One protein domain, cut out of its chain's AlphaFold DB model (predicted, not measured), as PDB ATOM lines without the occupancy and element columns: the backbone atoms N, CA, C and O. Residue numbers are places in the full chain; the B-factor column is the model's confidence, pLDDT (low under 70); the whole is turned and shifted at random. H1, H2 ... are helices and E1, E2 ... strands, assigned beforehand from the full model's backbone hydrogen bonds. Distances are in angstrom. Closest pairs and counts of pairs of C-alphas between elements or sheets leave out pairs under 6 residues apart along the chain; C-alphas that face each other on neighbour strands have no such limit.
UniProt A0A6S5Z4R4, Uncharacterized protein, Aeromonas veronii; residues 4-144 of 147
ATOM      1  N   VAL A   4      80.648 139.609  71.978       94.62
ATOM      2  CA  VAL A   4      81.448 138.979  73.031       94.62
ATOM      3  C   VAL A   4      82.322 137.886  72.396       94.62
ATOM      4  O   VAL A   4      81.794 137.086  71.616       94.62
ATOM      5  N   PRO A   5      83.633 137.820  72.692       94.00
ATOM      6  CA  PRO A   5      84.491 136.772  72.147       94.00
ATOM      7  C   PRO A   5      84.026 135.374  72.567       94.00
ATOM      8  O   PRO A   5      83.378 135.207  73.599       94.00
ATOM      9  N   GLY A   6      84.383 134.370  71.759       92.06
ATOM     10  CA  GLY A   6      84.116 132.957  72.063       92.06
ATOM     11  C   GLY A   6      84.723 132.523  73.398       92.06
ATOM     12  O   GLY A   6      84.108 131.772  74.146       92.06
ATOM     13  N   GLU A   7      85.891 133.080  73.710       95.44
ATOM     14  CA  GLU A   7      86.647 132.810  74.926       95.44
ATOM     15  C   GLU A   7      86.747 134.089  75.751       95.44
ATOM     16  O   GLU A   7      87.268 135.113  75.305       95.44
ATOM     17  N   VAL A   8      86.186 134.038  76.955       96.19
ATOM     18  CA  VAL A   8      86.093 135.165  77.881       96.19
ATOM     19  C   VAL A   8      86.033 134.629  79.307       96.19
ATOM     20  O   VAL A   8      85.359 133.641  79.572       96.19
ATOM     21  N   ILE A   9      86.742 135.269  80.242       96.62
ATOM     22  CA  ILE A   9      86.728 134.851  81.653       96.62
ATOM     23  C   ILE A   9      85.375 135.215  82.272       96.62
ATOM     24  O   ILE A   9      84.748 134.399  82.943       96.62
ATOM     25  N   TYR A  10      84.911 136.440  82.026       95.00
ATOM     26  CA  TYR A  10      83.529 136.842  82.271       95.00
ATOM     27  C   TYR A  10      83.120 138.000  81.361       95.00
ATOM     28  O   TYR A  10      83.920 138.879  81.027       95.00
ATOM     29  N   ALA A  11      81.848 137.982  80.979       96.25
ATOM     30  CA  ALA A  11      81.181 139.014  80.207       96.25
ATOM     31  C   ALA A  11      79.858 139.348  80.899       96.25
ATOM     32  O   ALA A  11      79.108 138.441  81.263       96.25
ATOM     33  N   LEU A  12      79.582 140.630  81.122       95.12
ATOM     34  CA  LEU A  12      78.386 141.081  81.837       95.12
ATOM     35  C   LEU A  12      78.001 142.513  81.469       95.12
ATOM     36  O   LEU A  12      78.830 143.275  80.979       95.12
ATOM     37  N   THR A  13      76.763 142.894  81.766       94.06
ATOM     38  CA  THR A  13      76.331 144.294  81.859       94.06
ATOM     39  C   THR A  13      76.164 144.707  83.310       94.06
ATOM     40  O   THR A  13      75.712 143.904  84.129       94.06
ATOM     41  N   LEU A  14      76.454 145.968  83.605       90.62
ATOM     42  CA  LEU A  14      76.278 146.587  84.914       90.62
ATOM     43  C   LEU A  14      74.945 147.344  84.973       90.62
ATOM     44  O   LEU A  14      74.569 148.026  84.021       90.62
ATOM     45  N   ASP A  15      74.239 147.257  86.101       85.50
ATOM     46  CA  ASP A  15      72.937 147.922  86.296       85.50
ATOM     47  C   ASP A  15      73.032 149.331  86.921       85.50
ATOM     48  O   ASP A  15      72.019 150.009  87.109       85.50
ATOM     49  N   GLY A  16      74.243 149.765  87.286       81.12
ATOM     50  CA  GLY A  16      74.507 151.039  87.967       81.12
ATOM     51  C   GLY A  16      74.071 151.099  89.439       81.12
ATOM     52  O   GLY A  16      74.235 152.138  90.078       81.12
ATOM     53  N   LYS A  17      73.536 150.005  89.988       82.00
ATOM     54  CA  LYS A  17      73.055 149.850  91.372       82.00
ATOM     55  C   LYS A  17      73.854 148.814  92.172       82.00
ATOM     56  O   LYS A  17      73.526 148.577  93.330       82.00
ATOM     57  N   GLY A  18      74.899 148.240  91.575       76.81
ATOM     58  CA  GLY A  18      75.766 147.241  92.207       76.81
ATOM     59  C   GLY A  18      75.495 145.802  91.768       76.81
ATOM     60  O   GLY A  18      76.173 144.889  92.240       76.81
ATOM     61  N   GLY A  19      74.534 145.602  90.868       82.44
ATOM     62  CA  GLY A  19      74.210 144.321  90.259       82.44
ATOM     63  C   GLY A  19      74.792 144.162  88.857       82.44
ATOM     64  O   GLY A  19      75.334 145.088  88.240       82.44
ATOM     65  N   MET A  20      74.668 142.941  88.345       91.25
ATOM     66  CA  MET A  20      75.109 142.577  87.006       91.25
ATOM     67  C   MET A  20      74.185 141.550  86.358       91.25
ATOM     68  O   MET A  20      73.507 140.785  87.043       91.25
ATOM     69  N   ALA A  21      74.203 141.511  85.029       91.81
ATOM     70  CA  ALA A  21      73.603 140.442  84.243       91.81
ATOM     71  C   ALA A  21      74.667 139.842  83.311       91.81
ATOM     72  O   ALA A  21      75.374 140.609  82.654       91.81
ATOM     73  N   PRO A  22      74.817 138.508  83.248       93.75
ATOM     74  CA  PRO A  22      75.826 137.880  82.405       93.75
ATOM     75  C   PRO A  22      75.506 138.057  80.916       93.75
ATOM     76  O   PRO A  22      74.346 138.039  80.504       93.75
ATOM     77  N   LEU A  23      76.555 138.173  80.108       94.56
ATOM     78  CA  LEU A  23      76.505 138.115  78.652       94.56
ATOM     79  C   LEU A  23      77.041 136.763  78.178       94.56
ATOM     80  O   LEU A  23      77.923 136.172  78.799       94.56
ATOM     81  N   THR A  24      76.500 136.273  77.065       94.38
ATOM     82  CA  THR A  24      76.905 134.985  76.484       94.38
ATOM     83  C   THR A  24      77.962 135.215  75.411       94.38
ATOM     84  O   THR A  24      77.892 136.191  74.668       94.38
ATOM     85  N   ALA A  25      78.931 134.309  75.289       93.50
ATOM     86  CA  ALA A  25      79.883 134.331  74.184       93.50
ATOM     87  C   ALA A  25      79.157 134.410  72.824       93.50
ATOM     88  O   ALA A  25      78.149 133.739  72.598       93.50
ATOM     89  N   GLY A  26      79.637 135.270  71.927       93.19
ATOM     90  CA  GLY A  26      79.022 135.526  70.624       93.19
ATOM     91  C   GLY A  26      77.758 136.396  70.643       93.19
ATOM     92  O   GLY A  26      77.293 136.776  69.563       93.19
ATOM     93  N   SER A  27      77.205 136.752  71.812       94.06
ATOM     94  CA  SER A  27      76.113 137.730  71.888       94.06
ATOM     95  C   SER A  27      76.615 139.128  71.537       94.06
ATOM     96  O   SER A  27      77.809 139.418  71.621       94.06
ATOM     97  N   GLU A  28      75.705 140.016  71.154       92.62
ATOM     98  CA  GLU A  28      76.049 141.425  70.967       92.62
ATOM     99  C   GLU A  28      76.425 142.065  72.305       92.62
ATOM    100  O   GLU A  28      75.872 141.717  73.352       92.62
ATOM    101  N   ILE A  29      77.388 142.983  72.261       90.38
ATOM    102  CA  ILE A  29      77.733 143.835  73.395       90.38
ATOM    103  C   ILE A  29      76.707 144.976  73.421       90.38
ATOM    104  O   ILE A  29      76.640 145.733  72.446       90.38
ATOM    105  N   PRO A  30      75.896 145.108  74.487       84.00
ATOM    106  CA  PRO A  30      74.864 146.137  74.548       84.00
ATOM    107  C   PRO A  30      75.480 147.538  74.529       84.00
ATOM    108  O   PRO A  30      76.428 147.808  75.259       84.00
ATOM    109  N   GLY A  31      74.946 148.422  73.686       80.44
ATOM    110  CA  GLY A  31      75.377 149.824  73.616       80.44
ATOM    111  C   GLY A  31      74.597 150.764  74.541       80.44
ATOM    112  O   GLY A  31      74.936 151.934  74.637       80.44
ATOM    113  N   ASP A  32      73.534 150.276  75.183       80.88
ATOM    114  CA  ASP A  32      72.631 151.050  76.046       80.88
ATOM    115  C   ASP A  32      72.943 150.901  77.545       80.88
ATOM    116  O   ASP A  32      72.357 151.593  78.381       80.88
ATOM    117  N   ARG A  33      73.837 149.973  77.898       83.31
ATOM    118  CA  ARG A  33      74.219 149.647  79.272       83.31
ATOM    119  C   ARG A  33      75.714 149.362  79.352       83.31
ATOM    120  O   ARG A  33      76.213 148.634  78.496       83.31
ATOM    121  N   PRO A  34      76.411 149.830  80.405       88.56
ATOM    122  CA  PRO A  34      77.836 149.584  80.545       88.56
ATOM    123  C   PRO A  34      78.168 148.088  80.570       88.56
ATOM    124  O   PRO A  34      77.733 147.359  81.467       88.56
ATOM    125  N   GLY A  35      78.943 147.630  79.590       93.06
ATOM    126  CA  GLY A  35      79.455 146.264  79.520       93.06
ATOM    127  C   GLY A  35      80.785 146.110  80.261       93.06
ATOM    128  O   GLY A  35      81.585 147.041  80.312       93.06
ATOM    129  N   TRP A  36      81.069 144.923  80.791       95.81
ATOM    130  CA  TRP A  36      82.401 144.540  81.257       95.81
ATOM    131  C   TRP A  36      82.813 143.202  80.644       95.81
ATOM    132  O   TRP A  36      82.170 142.178  80.877       95.81
ATOM    133  N   LEU A  37      83.898 143.225  79.871       97.31
ATOM    134  CA  LEU A  37      84.574 142.051  79.331       97.31
ATOM    135  C   LEU A  37      85.923 141.865  80.029       97.31
ATOM    136  O   LEU A  37      86.730 142.799  80.114       97.31
ATOM    137  N   HIS A  38      86.192 140.653  80.503       97.62
ATOM    138  CA  HIS A  38      87.481 140.286  81.080       97.62
ATOM    139  C   HIS A  38      88.088 139.079  80.381       97.62
ATOM    140  O   HIS A  38      87.466 138.024  80.270       97.62
ATOM    141  N   LEU A  39      89.316 139.248  79.899       97.94
ATOM    142  CA  LEU A  39      89.951 138.347  78.944       97.94
ATOM    143  C   LEU A  39      91.291 137.824  79.467       97.94
ATOM    144  O   LEU A  39      92.090 138.577  80.033       97.94
ATOM    145  N   ASP A  40      91.580 136.546  79.208       96.69
ATOM    146  CA  ASP A  40      92.956 136.047  79.250       96.69
ATOM    147  C   ASP A  40      93.609 136.322  77.895       96.69
ATOM    148  O   ASP A  40      93.311 135.631  76.922       96.69
ATOM    149  N   TYR A  41      94.503 137.309  77.809       95.69
ATOM    150  CA  TYR A  41      95.198 137.605  76.548       95.69
ATOM    151  C   TYR A  41      96.202 136.511  76.147       95.69
ATOM    152  O   TYR A  41      96.746 136.547  75.048       95.69
ATOM    153  N   GLY A  42      96.478 135.543  77.026       95.56
ATOM    154  CA  GLY A  42      97.204 134.326  76.681       95.56
ATOM    155  C   GLY A  42      96.361 133.306  75.916       95.56
ATOM    156  O   GLY A  42      96.938 132.400  75.317       95.56
ATOM    157  N   HIS A  43      95.029 133.440  75.915       96.81
ATOM    158  CA  HIS A  43      94.157 132.610  75.094       96.81
ATOM    159  C   HIS A  43      94.137 133.139  73.645       96.81
ATOM    160  O   HIS A  43      93.856 134.327  73.449       96.81
ATOM    161  N   PRO A  44      94.394 132.304  72.617       95.62
ATOM    162  CA  PRO A  44      94.485 132.759  71.226       95.62
ATOM    163  C   PRO A  44      93.246 133.505  70.722       95.62
ATOM    164  O   PRO A  44      93.376 134.507  70.021       95.62
ATOM    165  N   ASP A  45      92.049 133.051  71.096       95.56
ATOM    166  CA  ASP A  45      90.797 133.670  70.643       95.56
ATOM    167  C   ASP A  45      90.549 135.033  71.295       95.56
ATOM    168  O   ASP A  45      90.191 135.988  70.604       95.56
ATOM    169  N   SER A  46      90.844 135.167  72.590       96.94
ATOM    170  CA  SER A  46      90.817 136.446  73.304       96.94
ATOM    171  C   SER A  46      91.816 137.440  72.711       96.94
ATOM    172  O   SER A  46      91.483 138.602  72.484       96.94
ATOM    173  N   ALA A  47      93.043 136.987  72.430       96.62
ATOM    174  CA  ALA A  47      94.079 137.815  71.818       96.62
ATOM    175  C   ALA A  47      93.677 138.276  70.411       96.62
ATOM    176  O   ALA A  47      93.835 139.449  70.070       96.62
ATOM    177  N   ARG A  48      93.111 137.371  69.604       96.56
ATOM    178  CA  ARG A  48      92.614 137.690  68.262       96.56
ATOM    179  C   ARG A  48      91.487 138.715  68.316       96.56
ATOM    180  O   ARG A  48      91.522 139.679  67.557       96.56
ATOM    181  N   TRP A  49      90.539 138.547  69.234       96.94
ATOM    182  CA  TRP A  49      89.453 139.503  69.424       96.94
ATOM    183  C   TRP A  49      89.983 140.888  69.813       96.94
ATOM    184  O   TRP A  49      89.628 141.873  69.170       96.94
ATOM    185  N   LEU A  50      90.913 140.963  70.776       97.12
ATOM    186  CA  LEU A  50      91.566 142.218  71.176       97.12
ATOM    187  C   LEU A  50      92.283 142.917  70.012       97.12
ATOM    188  O   LEU A  50      92.289 144.142  69.948       97.12
ATOM    189  N   LEU A  51      92.888 142.162  69.091       96.00
ATOM    190  CA  LEU A  51      93.567 142.713  67.912       96.00
ATOM    191  C   LEU A  51      92.593 143.248  66.851       96.00
ATOM    192  O   LEU A  51      92.892 144.236  66.175       96.00
ATOM    193  N   GLN A  52      91.455 142.576  66.675       95.25
ATOM    194  CA  GLN A  52      90.554 142.792  65.541       95.25
ATOM    195  C   GLN A  52      89.362 143.693  65.861       95.25
ATOM    196  O   GLN A  52      88.808 144.292  64.940       95.25
ATOM    197  N   THR A  53      88.971 143.802  67.132       94.69
ATOM    198  CA  THR A  53      87.825 144.624  67.525       94.69
ATOM    199  C   THR A  53      88.022 146.088  67.101       94.69
ATOM    200  O   THR A  53      89.075 146.681  67.372       94.69
ATOM    201  N   PRO A  54      87.015 146.716  66.463       93.88
ATOM    202  CA  PRO A  54      87.042 148.145  66.166       93.88
ATOM    203  C   PRO A  54      86.814 149.012  67.416       93.88
ATOM    204  O   PRO A  54      86.935 150.231  67.337       93.88
ATOM    205  N   LEU A  55      86.487 148.410  68.568       92.81
ATOM    206  CA  LEU A  55      86.269 149.118  69.835       92.81
ATOM    207  C   LEU A  55      87.567 149.678  70.437       92.81
ATOM    208  O   LEU A  55      87.520 150.509  71.342       92.81
ATOM    209  N   LEU A  56      88.726 149.213  69.962       94.38
ATOM    210  CA  LEU A  56      90.038 149.571  70.484       94.38
ATOM    211  C   LEU A  56      90.874 150.276  69.411       94.38
ATOM    212  O   LEU A  56      91.043 149.770  68.304       94.38
ATOM    213  N   GLY A  57      91.471 151.413  69.767       93.31
ATOM    214  CA  GLY A  57      92.576 151.990  68.995       93.31
ATOM    215  C   GLY A  57      93.886 151.231  69.236       93.31
ATOM    216  O   GLY A  57      94.034 150.558  70.258       93.31
ATOM    217  N   GLU A  58      94.865 151.380  68.341       91.94
ATOM    218  CA  GLU A  58      96.130 150.618  68.371       91.94
ATOM    219  C   GLU A  58      96.846 150.658  69.732       91.94
ATOM    220  O   GLU A  58      97.184 149.615  70.291       91.94
ATOM    221  N   ALA A  59      96.953 151.835  70.357       90.00
ATOM    222  CA  ALA A  59      97.588 151.970  71.672       90.00
ATOM    223  C   ALA A  59      96.885 151.164  72.786       90.00
ATOM    224  O   ALA A  59      97.533 150.680  73.725       90.00
ATOM    225  N   ALA A  60      95.557 151.019  72.704       93.81
ATOM    226  CA  ALA A  60      94.782 150.217  73.646       93.81
ATOM    227  C   ALA A  60      94.975 148.720  73.374       93.81
ATOM    228  O   ALA A  60      95.182 147.969  74.329       93.81
ATOM    229  N   LYS A  61      95.007 148.303  72.098       95.56
ATOM    230  CA  LYS A  61      95.292 146.915  71.695       95.56
ATOM    231  C   LYS A  61      96.649 146.452  72.220       95.56
ATOM    232  O   LYS A  61      96.717 145.476  72.962       95.56
ATOM    233  N   GLU A  62      97.717 147.195  71.926       93.12
ATOM    234  CA  GLU A  62      99.078 146.886  72.393       93.12
ATOM    235  C   GLU A  62      99.146 146.769  73.922       93.12
ATOM    236  O   GLU A  62      99.764 145.857  74.484       93.12
ATOM    237  N   SER A  63      98.469 147.690  74.614       93.56
ATOM    238  CA  SER A  63      98.463 147.728  76.073       93.56
ATOM    239  C   SER A  63      97.706 146.542  76.674       93.56
ATOM    240  O   SER A  63      98.227 145.929  77.608       93.56
ATOM    241  N   LEU A  64      96.532 146.185  76.137       95.88
ATOM    242  CA  LEU A  64      95.704 145.057  76.589       95.88
ATOM    243  C   LEU A  64      96.309 143.687  76.233       95.88
ATOM    244  O   LEU A  64      96.070 142.715  76.946       95.88
ATOM    245  N   LEU A  65      97.147 143.604  75.198       95.75
ATOM    246  CA  LEU A  65      97.867 142.381  74.806       95.75
ATOM    247  C   LEU A  65      99.167 142.148  75.586       95.75
ATOM    248  O   LEU A  65      99.869 141.165  75.368       95.75
ATOM    249  N   GLY A  66      99.507 143.042  76.513       89.00
ATOM    250  CA  GLY A  66     100.629 142.833  77.419       89.00
ATOM    251  C   GLY A  66     101.993 143.290  76.925       89.00
ATOM    252  O   GLY A  66     102.986 142.983  77.577       89.00
ATOM    253  N   GLN A  67     102.054 144.087  75.856       83.25
ATOM    254  CA  GLN A  67     103.322 144.618  75.344       83.25
ATOM    255  C   GLN A  67     103.956 145.661  76.284       83.25
ATOM    256  O   GLN A  67     105.167 145.870  76.264       83.25
ATOM    257  N   SER A  68     103.161 146.282  77.167       72.69
ATOM    258  CA  SER A  68     103.656 147.164  78.227       72.69
ATOM    259  C   SER A  68     103.474 146.540  79.610       72.69
ATOM    260  O   SER A  68     102.399 146.049  79.968       72.69
ATOM    261  N   ASN A  69     104.546 146.595  80.400       69.62
ATOM    262  CA  ASN A  69     104.607 146.056  81.757       69.62
ATOM    263  C   ASN A  69     104.709 147.140  82.839       69.62
ATOM    264  O   ASN A  69     104.713 146.800  84.023       69.62
ATOM    265  N   ARG A  70     104.805 148.422  82.468       82.31
ATOM    266  CA  ARG A  70     104.917 149.532  83.423       82.31
ATOM    267  C   ARG A  70     103.518 149.989  83.851       82.31
ATOM    268  O   ARG A  70     102.669 150.149  82.972       82.31
ATOM    269  N   PRO A  71     103.268 150.212  85.155       89.00
ATOM    270  CA  PRO A  71     102.052 150.880  85.590       89.00
ATOM    271  C   PRO A  71     101.905 152.225  84.882       89.00
ATOM    272  O   PRO A  71     102.871 152.986  84.797       89.00
ATOM    273  N   LYS A  72     100.719 152.499  84.345       90.56
ATOM    274  CA  LYS A  72     100.407 153.775  83.693       90.56
ATOM    275  C   LYS A  72      98.911 154.040  83.739       90.56
ATOM    276  O   LYS A  72      98.124 153.100  83.662       90.56
ATOM    277  N   LEU A  73      98.555 155.317  83.804       93.19
ATOM    278  CA  LEU A  73      97.210 155.823  83.580       93.19
ATOM    279  C   LEU A  73      97.287 156.807  82.416       93.19
ATOM    280  O   LEU A  73      98.084 157.742  82.443       93.19
ATOM    281  N   VAL A  74      96.482 156.573  81.388       93.12
ATOM    282  CA  VAL A  74      96.353 157.449  80.222       93.12
ATOM    283  C   VAL A  74      94.882 157.797  80.076       93.12
ATOM    284  O   VAL A  74      94.038 156.904  80.045       93.12
ATOM    285  N   ARG A  75      94.574 159.089  79.981       92.19
ATOM    286  CA  ARG A  75      93.217 159.586  79.760       92.19
ATOM    287  C   ARG A  75      93.140 160.289  78.414       92.19
ATOM    288  O   ARG A  75      93.963 161.149  78.115       92.19
ATOM    289  N   MET A  76      92.141 159.924  77.619       91.00
ATOM    290  CA  MET A  76      91.886 160.453  76.280       91.00
ATOM    291  C   MET A  76      90.397 160.793  76.186       91.00
ATOM    292  O   MET A  76      89.564 159.936  75.896       91.00
ATOM    293  N   GLY A  77      90.048 162.037  76.522       91.56
ATOM    294  CA  GLY A  77      88.651 162.452  76.669       91.56
ATOM    295  C   GLY A  77      87.950 161.694  77.803       91.56
ATOM    296  O   GLY A  77      88.321 161.833  78.976       91.56
ATOM    297  N   GLU A  78      86.943 160.899  77.440       90.25
ATOM    298  CA  GLU A  78      86.179 160.026  78.350       90.25
ATOM    299  C   GLU A  78      86.705 158.586  78.393       90.25
ATOM    300  O   GLU A  78      86.167 157.747  79.109       90.25
ATOM    301  N   THR A  79      87.770 158.303  77.643       92.94
ATOM    302  CA  THR A  79      88.440 157.005  77.662       92.94
ATOM    303  C   THR A  79      89.588 157.005  78.665       92.94
ATOM    304  O   THR A  79      90.380 157.952  78.720       92.94
ATOM    305  N   VAL A  80      89.716 155.923  79.429       95.75
ATOM    306  CA  VAL A  80      90.822 155.683  80.360       95.75
ATOM    307  C   VAL A  80      91.482 154.350  80.035       95.75
ATOM    308  O   VAL A  80      90.818 153.325  79.920       95.75
ATOM    309  N   LEU A  81      92.807 154.353  79.931       95.44
ATOM    310  CA  LEU A  81      93.633 153.156  79.870       95.44
ATOM    311  C   LEU A  81      94.504 153.096  81.125       95.44
ATOM    312  O   LEU A  81      95.284 154.008  81.401       95.44
ATOM    313  N   LEU A  82      94.393 151.999  81.861       94.69
ATOM    314  CA  LEU A  82      95.044 151.784  83.138       94.69
ATOM    315  C   LEU A  82      95.780 150.443  83.137       94.69
ATOM    316  O   LEU A  82      95.231 149.411  82.754       94.69
ATOM    317  N   ILE A  83      97.026 150.452  83.596       94.12
ATOM    318  CA  ILE A  83      97.793 149.244  83.893       94.12
ATOM    319  C   ILE A  83      98.122 149.270  85.381       94.12
ATOM    320  O   ILE A  83      98.889 150.119  85.835       94.12
ATOM    321  N   LEU A  84      97.547 148.330  86.125       91.88
ATOM    322  CA  LEU A  84      97.816 148.109  87.540       91.88
ATOM    323  C   LEU A  84      98.709 146.889  87.714       91.88
ATOM    324  O   LEU A  84      98.683 145.960  86.905       91.88
ATOM    325  N   ARG A  85      99.476 146.873  88.802       88.00
ATOM    326  CA  ARG A  85     100.189 145.682  89.252       88.00
ATOM    327  C   ARG A  85      99.723 145.304  90.646       88.00
ATOM    328  O   ARG A  85      99.654 146.160  91.519       88.00
ATOM    329  N   GLY A  86      99.438 144.026  90.826       85.19
ATOM    330  CA  GLY A  86      99.137 143.428  92.117       85.19
ATOM    331  C   GLY A  86     100.140 142.331  92.433       85.19
ATOM    332  O   GLY A  86     100.781 141.777  91.536       85.19
ATOM    333  N   ILE A  87     100.271 142.022  93.715       80.81
ATOM    334  CA  ILE A  87     101.016 140.853  94.173       80.81
ATOM    335  C   ILE A  87     100.064 139.661  94.092       80.81
ATOM    336  O   ILE A  87      98.931 139.743  94.569       80.81
ATOM    337  N   ASN A  88     100.500 138.565  93.473       69.81
ATOM    338  CA  ASN A  88      99.736 137.325  93.493       69.81
ATOM    339  C   ASN A  88     100.229 136.438  94.647       69.81
ATOM    340  O   ASN A  88     101.332 135.902  94.585       69.81
ATOM    341  N   HIS A  89      99.422 136.278  95.698       60.97
ATOM    342  CA  HIS A  89      99.706 135.356  96.803       60.97
ATOM    343  C   HIS A  89      99.332 133.916  96.413       60.97
ATOM    344  O   HIS A  89      98.411 133.327  96.976       60.97
ATOM    345  N   ASN A  90     100.027 133.331  95.437       56.22
ATOM    346  CA  ASN A  90      99.944 131.888  95.221       56.22
ATOM    347  C   ASN A  90     100.852 131.191  96.243       56.22
ATOM    348  O   ASN A  90     102.043 131.483  96.290       56.22
ATOM    349  N   LYS A  91     100.301 130.260  97.035       51.34
ATOM    350  CA  LYS A  91     101.032 129.522  98.088       51.34
ATOM    351  C   LYS A  91     102.272 128.771  97.573       51.34
ATOM    352  O   LYS A  91     103.194 128.553  98.349       51.34
ATOM    353  N   ASP A  92     102.302 128.448  96.279       58.97
ATOM    354  CA  ASP A  92     103.368 127.672  95.627       58.97
ATOM    355  C   ASP A  92     104.322 128.521  94.765       58.97
ATOM    356  O   ASP A  92     105.278 128.002  94.190       58.97
ATOM    357  N   HIS A  93     104.075 129.831  94.645       51.47
ATOM    358  CA  HIS A  93     104.919 130.745  93.874       51.47
ATOM    359  C   HIS A  93     105.679 131.691  94.800       51.47
ATOM    360  O   HIS A  93     105.220 132.038  95.887       51.47
ATOM    361  N   ARG A  94     106.860 132.137  94.354       53.88
ATOM    362  CA  ARG A  94     107.652 133.123  95.095       53.88
ATOM    363  C   ARG A  94     106.776 134.366  95.364       53.88
ATOM    364  O   ARG A  94     106.215 134.878  94.393       53.88
ATOM    365  N   PRO A  95     106.689 134.881  96.609       54.00
ATOM    366  CA  PRO A  95     105.804 135.988  97.035       54.00
ATOM    367  C   PRO A  95     105.963 137.335  96.300       54.00
ATOM    368  O   PRO A  95     105.371 138.338  96.681       54.00
ATOM    369  N   GLU A  96     106.799 137.381  95.272       55.56
ATOM    370  CA  GLU A  96     107.418 138.579  94.708       55.56
ATOM    371  C   GLU A  96     106.942 138.824  93.264       55.56
ATOM    372  O   GLU A  96     107.291 139.823  92.632       55.56
ATOM    373  N   GLU A  97     106.141 137.909  92.708       71.62
ATOM    374  CA  GLU A  97     105.743 137.975  91.310       71.62
ATOM    375  C   GLU A  97     104.557 138.921  91.094       71.62
ATOM    376  O   GLU A  97     103.384 138.575  91.261       71.62
ATOM    377  N   MET A  98     104.882 140.147  90.686       79.88
ATOM    378  CA  MET A  98     103.886 141.132  90.289       79.88
ATOM    379  C   MET A  98     103.167 140.691  89.012       79.88
ATOM    380  O   MET A  98     103.778 140.529  87.951       79.88
ATOM    381  N   VAL A  99     101.848 140.591  89.092       87.31
ATOM    382  CA  VAL A  99     100.974 140.352  87.944       87.31
ATOM    383  C   VAL A  99     100.298 141.654  87.537       87.31
ATOM    384  O   VAL A  99     100.002 142.509  88.372       87.31
ATOM    385  N   ALA A 100     100.083 141.825  86.236       91.06
ATOM    386  CA  ALA A 100      99.493 143.037  85.689       91.06
ATOM    387  C   ALA A 100      98.026 142.819  85.307       91.06
ATOM    388  O   ALA A 100      97.707 141.872  84.582       91.06
ATOM    389  N   LEU A 101      97.175 143.741  85.751       94.12
ATOM    390  CA  LEU A 101      95.805 143.908  85.284       94.12
ATOM    391  C   LEU A 101      95.762 145.128  84.367       94.12
ATOM    392  O   LEU A 101      96.203 146.214  84.745       94.12
ATOM    393  N   ARG A 102      95.247 144.945  83.155       95.94
ATOM    394  CA  ARG A 102      95.083 146.014  82.167       95.94
ATOM    395  C   ARG A 102      93.611 146.301  82.009       95.94
ATOM    396  O   ARG A 102      92.819 145.365  81.973       95.94
ATOM    397  N   ILE A 103      93.256 147.572  81.939       96.44
ATOM    398  CA  ILE A 103      91.869 148.013  81.914       96.44
ATOM    399  C   ILE A 103      91.756 149.172  80.933       96.44
ATOM    400  O   ILE A 103      92.480 150.157  81.035       96.44
ATOM    401  N   PHE A 104      90.849 149.038  79.984       96.88
ATOM    402  CA  PHE A 104      90.396 150.069  79.073       96.88
ATOM    403  C   PHE A 104      88.937 150.367  79.409       96.88
ATOM    404  O   PHE A 104      88.134 149.444  79.528       96.88
ATOM    405  N   ILE A 105      88.611 151.636  79.610       95.31
ATOM    406  CA  ILE A 105      87.305 152.087  80.084       95.31
ATOM    407  C   ILE A 105      86.822 153.202  79.165       95.31
ATOM    408  O   ILE A 105      87.556 154.159  78.929       95.31
ATOM    409  N   THR A 106      85.584 153.094  78.707       92.75
ATOM    410  CA  THR A 106      84.780 154.155  78.091       92.75
ATOM    411  C   THR A 106      83.505 154.349  78.931       92.75
ATOM    412  O   THR A 106      83.299 153.593  79.887       92.75
ATOM    413  N   PRO A 107      82.631 155.328  78.621       89.06
ATOM    414  CA  PRO A 107      81.347 155.471  79.316       89.06
ATOM    415  C   PRO A 107      80.488 154.196  79.316       89.06
ATOM    416  O   PRO A 107      79.835 153.903  80.317       89.06
ATOM    417  N   ASP A 108      80.554 153.414  78.236       90.25
ATOM    418  CA  ASP A 108      79.654 152.279  77.995       90.25
ATOM    419  C   ASP A 108      80.360 150.916  78.051       90.25
ATOM    420  O   ASP A 108      79.722 149.874  77.895       90.25
ATOM    421  N   LEU A 109      81.682 150.877  78.248       92.69
ATOM    422  CA  LEU A 109      82.423 149.625  78.162       92.69
ATOM    423  C   LEU A 109      83.688 149.605  79.017       92.69
ATOM    424  O   LEU A 109      84.524 150.501  78.969       92.69
ATOM    425  N   ILE A 110      83.874 148.496  79.723       95.38
ATOM    426  CA  ILE A 110      85.117 148.110  80.374       95.38
ATOM    427  C   ILE A 110      85.655 146.879  79.644       95.38
ATOM    428  O   ILE A 110      85.019 145.827  79.630       95.38
ATOM    429  N   ILE A 111      86.849 146.979  79.068       97.19
ATOM    430  CA  ILE A 111      87.619 145.826  78.591       97.19
ATOM    431  C   ILE A 111      88.821 145.686  79.502       97.19
ATOM    432  O   ILE A 111      89.637 146.594  79.630       97.19
ATOM    433  N   SER A 112      88.956 144.532  80.132       97.31
ATOM    434  CA  SER A 112      90.091 144.239  80.996       97.31
ATOM    435  C   SER A 112      90.772 142.953  80.568       97.31
ATOM    436  O   SER A 112      90.131 142.040  80.052       97.31
ATOM    437  N   SER A 113      92.080 142.874  80.771       97.19
ATOM    438  CA  SER A 113      92.841 141.691  80.403       97.19
ATOM    439  C   SER A 113      93.965 141.395  81.382       97.19
ATOM    440  O   SER A 113      94.587 142.279  81.986       97.19
ATOM    441  N   ARG A 114      94.232 140.102  81.527       94.62
ATOM    442  CA  ARG A 114      95.304 139.553  82.356       94.62
ATOM    443  C   ARG A 114      95.888 138.309  81.696       94.62
ATOM    444  O   ARG A 114      95.288 137.760  80.788       94.62
ATOM    445  N   ARG A 115      97.045 137.854  82.181       91.88
ATOM    446  CA  ARG A 115      97.570 136.505  81.882       91.88
ATOM    447  C   ARG A 115      97.433 135.560  83.063       91.88
ATOM    448  O   ARG A 115      97.279 134.359  82.903       91.88
ATOM    449  N   ARG A 116      97.536 136.114  84.269       90.00
ATOM    450  CA  ARG A 116      97.472 135.395  85.538       90.00
ATOM    451  C   ARG A 116      96.431 136.053  86.430       90.00
ATOM    452  O   ARG A 116      96.351 137.280  86.375       90.00
ATOM    453  N   PRO A 117      95.638 135.274  87.182       89.00
ATOM    454  CA  PRO A 117      94.562 135.794  88.019       89.00
ATOM    455  C   PRO A 117      95.074 136.758  89.083       89.00
ATOM    456  O   PRO A 117      96.186 136.600  89.585       89.00
ATOM    457  N   LEU A 118      94.245 137.750  89.415       88.19
ATOM    458  CA  LEU A 118      94.432 138.609  90.580       88.19
ATOM    459  C   LEU A 118      93.293 138.347  91.563       88.19
ATOM    460  O   LEU A 118      92.138 138.250  91.155       88.19
ATOM    461  N   LEU A 119      93.602 138.260  92.858       86.25
ATOM    462  CA  LEU A 119      92.574 138.087  93.893       86.25
ATOM    463  C   LEU A 119      91.605 139.274  93.914       86.25
ATOM    464  O   LEU A 119      90.404 139.073  93.828       86.25
ATOM    465  N   SER A 120      92.120 140.507  93.875       86.19
ATOM    466  CA  SER A 120      91.286 141.717  93.908       86.19
ATOM    467  C   SER A 120      90.315 141.831  92.728       86.19
ATOM    468  O   SER A 120      89.237 142.394  92.871       86.19
ATOM    469  N   GLU A 121      90.689 141.313  91.557       90.56
ATOM    470  CA  GLU A 121      89.801 141.267  90.390       90.56
ATOM    471  C   GLU A 121      88.642 140.288  90.624       90.56
ATOM    472  O   GLU A 121      87.477 140.662  90.470       90.56
ATOM    473  N   GLN A 122      88.962 139.083  91.098       90.44
ATOM    474  CA  GLN A 122      87.969 138.063  91.426       90.44
ATOM    475  C   GLN A 122      87.045 138.515  92.563       90.44
ATOM    476  O   GLN A 122      85.843 138.264  92.509       90.44
ATOM    477  N   ASP A 123      87.577 139.212  93.569       89.62
ATOM    478  CA  ASP A 123      86.803 139.757  94.686       89.62
ATOM    479  C   ASP A 123      85.742 140.749  94.196       89.62
ATOM    480  O   ASP A 123      84.576 140.640  94.577       89.62
ATOM    481  N   VAL A 124      86.111 141.674  93.301       89.12
ATOM    482  CA  VAL A 124      85.166 142.628  92.696       89.12
ATOM    483  C   VAL A 124      84.088 141.891  91.902       89.12
ATOM    484  O   VAL A 124      82.899 142.169  92.062       89.12
ATOM    485  N   PHE A 125      84.475 140.916  91.077       91.06
ATOM    486  CA  PHE A 125      83.516 140.117  90.315       91.06
ATOM    487  C   PHE A 125      82.548 139.337  91.225       91.06
ATOM    488  O   PHE A 125      81.341 139.303  90.973       91.06
ATOM    489  N   ASN A 126      83.049 138.759  92.318       89.50
ATOM    490  CA  ASN A 126      82.239 138.034  93.295       89.50
ATOM    491  C   ASN A 126      81.281 138.960  94.058       89.50
ATOM    492  O   ASN A 126      80.127 138.592  94.275       89.50
ATOM    493  N   GLN A 127      81.705 140.177  94.411       86.00
ATOM    494  CA  GLN A 127      80.818 141.174  95.020       86.00
ATOM    495  C   GLN A 127      79.659 141.553  94.089       86.00
ATOM    496  O   GLN A 127      78.513 141.614  94.537       86.00
ATOM    497  N   LEU A 128      79.930 141.735  92.790       86.94
ATOM    498  CA  LEU A 128      78.885 141.992  91.791       86.94
ATOM    499  C   LEU A 128      77.924 140.807  91.641       86.94
ATOM    500  O   LEU A 128      76.715 141.014  91.553       86.94
ATOM    501  N   LYS A 129      78.430 139.564  91.657       85.06
ATOM    502  CA  LYS A 129      77.585 138.353  91.629       85.06
ATOM    503  C   LYS A 129      76.603 138.291  92.794       85.06
ATOM    504  O   LYS A 129      75.484 137.825  92.618       85.06
ATOM    505  N   LEU A 130      77.025 138.736  93.974       83.38
ATOM    506  CA  LEU A 130      76.203 138.721  95.183       83.38
ATOM    507  C   LEU A 130      75.231 139.913  95.263       83.38
ATOM    508  O   LEU A 130      74.522 140.041  96.257       83.38
ATOM    509  N   GLY A 131      75.216 140.808  94.264       69.94
ATOM    510  CA  GLY A 131      74.462 142.068  94.320       69.94
ATOM    511  C   GLY A 131      74.950 143.018  95.420       69.94
ATOM    512  O   GLY A 131      74.273 143.984  95.757       69.94
ATOM    513  N   GLY A 132      76.116 142.724  96.003       57.91
ATOM    514  CA  GLY A 132      76.734 143.460  97.101       57.91
ATOM    515  C   GLY A 132      77.819 144.422  96.633       57.91
ATOM    516  O   GLY A 132      78.556 144.949  97.465       57.91
ATOM    517  N   GLY A 133      77.950 144.642  95.321       57.41
ATOM    518  CA  GLY A 133      78.859 145.638  94.782       57.41
ATOM    519  C   GLY A 133      78.451 147.019  95.281       57.41
ATOM    520  O   GLY A 133      77.598 147.668  94.684       57.41
ATOM    521  N   GLN A 134      79.073 147.504  96.357       49.22
ATOM    522  CA  GLN A 134      79.076 148.928  96.672       49.22
ATOM    523  C   GLN A 134      79.919 149.634  95.609       49.22
ATOM    524  O   GLN A 134      81.064 150.010  95.837       49.22
ATOM    525  N   ILE A 135      79.366 149.786  94.408       47.78
ATOM    526  CA  ILE A 135      79.923 150.709  93.433       47.78
ATOM    527  C   ILE A 135      79.490 152.092  93.928       47.78
ATOM    528  O   ILE A 135      78.284 152.366  93.951       47.78
ATOM    529  N   PRO A 136      80.407 152.984  94.353       41.16
ATOM    530  CA  PRO A 136      80.046 154.387  94.467       41.16
ATOM    531  C   PRO A 136      79.495 154.780  93.098       41.16
ATOM    532  O   PRO A 136      80.162 154.548  92.089       41.16
ATOM    533  N   ARG A 137      78.243 155.263  93.060       43.00
ATOM    534  CA  ARG A 137      77.521 155.598  91.821       43.00
ATOM    535  C   ARG A 137      78.501 156.187  90.799       43.00
ATOM    536  O   ARG A 137      79.304 157.042  91.189       43.00
ATOM    537  N   PRO A 138      78.439 155.826  89.506       43.69
ATOM    538  CA  PRO A 138      79.241 156.481  88.477       43.69
ATOM    539  C   PRO A 138      78.762 157.926  88.222       43.69
ATOM    540  O   PRO A 138      78.666 158.386  87.097       43.69
ATOM    541  N   THR A 139      78.475 158.698  89.266       40.78
ATOM    542  CA  THR A 139      78.434 160.153  89.241       40.78
ATOM    543  C   THR A 139      79.853 160.660  89.473       40.78
ATOM    544  O   THR A 139      80.213 161.032  90.584       40.78
ATOM    545  N   GLY A 140      80.691 160.612  88.435       48.09
ATOM    546  CA  GLY A 140      81.883 161.460  88.336       48.09
ATOM    547  C   GLY A 140      82.935 161.370  89.452       48.09
ATOM    548  O   GLY A 140      83.728 162.295  89.565       48.09
ATOM    549  N   TRP A 141      83.014 160.302  90.251       45.12
ATOM    550  CA  TRP A 141      83.996 160.219  91.348       45.12
ATOM    551  C   TRP A 141      85.458 160.276  90.858       45.12
ATOM    552  O   TRP A 141      86.318 160.855  91.513       45.12
ATOM    553  N   TRP A 142      85.726 159.779  89.646       49.47
ATOM    554  CA  TRP A 142      87.017 159.921  88.962       49.47
ATOM    555  C   TRP A 142      87.247 161.317  88.354       49.47
ATOM    556  O   TRP A 142      88.373 161.643  87.992       49.47
ATOM    557  N   ARG A 143      86.208 162.157  88.236       48.81
ATOM    558  CA  ARG A 143      86.339 163.568  87.827       48.81
ATOM    559  C   ARG A 143      86.803 164.463  88.979       48.81
ATOM    560  O   ARG A 143      87.321 165.537  88.708       48.81
ATOM    561  N   SER A 144      86.622 164.033  90.228       44.72
ATOM    562  CA  SER A 144      87.006 164.787  91.434       44.72
ATOM    563  C   SER A 144      88.275 164.260  92.109       44.72
ATOM    564  O   SER A 144      88.812 164.910  93.001       44.72
TER     565      SER A 144
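AT A GLANCE: This is residues 4 to 144 of the 147 residues of an uncharacterized protein of Aeromonas veronii (UniProt A0A6S5Z4R4). A twisted sheet of seven strands curls round the helix H3 on one face, while the helical hairpin of H1 and H2 covers part of the other face, H2 over E6 and H1 only grazing the sheet. After H3 the chain runs on as a long link, and its far end, residues 139 to 144 with the short helix H4, sticks out free of the body. The printed part has 141 residues, with four named helices and seven named strands in the order E1 E2 E3 H1 H2 E4 E5 E6 E7 H3 H4; the sheet is mixed, in the order E2 E1 E3 E7 E6 E5 E4, and the class is mixed, helices and strands. The whole is compact, with a radius of gyration of the C-alphas of 14.9 A, and rounded, with spans of 42 by 34 by 33 A.

IN THESE COORDINATES: Start in the sheet with E7, residues 109 to 114, 16.9 A long, whose centre is the nearest of the elements to the mean of the C-alphas. Beside it find E3, residues 35 to 40, also 16.9 A. Beyond E3 come E1, residues 10 to 14, 12.4 A, which begins at C-alpha 10 at (83.529, 136.842, 82.271), and E2, residues 20 to 22, 6.6 A. On the other side of E7 find E6, residues 98 to 105, 22.3 A; E5, residues 79 to 87, 26.3 A; and E4, residues 72 to 76, 13.1 A. H1 is residues 44 to 52, 12.2 A, and H2 is residues 58 to 64, 9.9 A. Find C-alpha 119 at (92.574, 138.087, 93.893); from there H3 runs 15.2 A to C-alpha 129. H4, residues 141 to 144, 5.5 A, ends at C-alpha 144 at (87.006, 164.787, 91.434).

HOW THE PARTS SIT: Look first at E3 and E7, parallel neighbours at 15 degrees, with N 37 and O 110 within hydrogen-bond range at 2.8 A. From E7 to the edge strand E4 the sheet is a meander, E4 E5 E6 E7, each strand the antiparallel neighbour of the one before. Check N 104 and O 111 at 2.8 A between E6 and E7, N 84 and O 101 at 2.9 A between E5 and E6, and N 74 and O 81 at 2.8 A between E4 and E5. On the other side of E3, E1 is antiparallel to E3, with N 36 and O 12 at 2.8 A, and the hairpin of E1 and E2 has N 13 and O 21 at 2.8 A. H3 is on one face of the sheet, which curls round it; its closest C-alphas to E2 are those of Met 20 and Leu 128, 6.1 A apart. H3 and E5 are near each other. H2 is on the sheet at a height over the sheet of 8.8 A, over E6 and along the strands at 26 degrees on the local plane; its closest C-alphas to E6 are those of Leu 64 and Arg 102, 5.7 A apart. H1 only grazes the sheet, with its residues 45 to 50. H1 and H2 only just touch, with 3 pairs of C-alphas within 8 A, the closest those of Leu 51 and Lys 61 at 5.9 A, at a shallow tilt of 26 degrees, opposite ways. H4 is not on the sheet and is apart from H3. In H1, H2 and H3 every O i to N i+4 pair is within hydrogen-bond range; H4 is too short for such a pair.

THE WHOLE: The two C-alphas farthest apart are those of Asp 32 and Arg 94, at 43.7 A. The printed part has no cut. The long links are E2 to E3, 12 residues, and H3 to H4, 11 residues. Mean pLDDT of the printed part is 84.8; look for values under 70 at residue 69, residues 88 to 96 and residues 131 to 144.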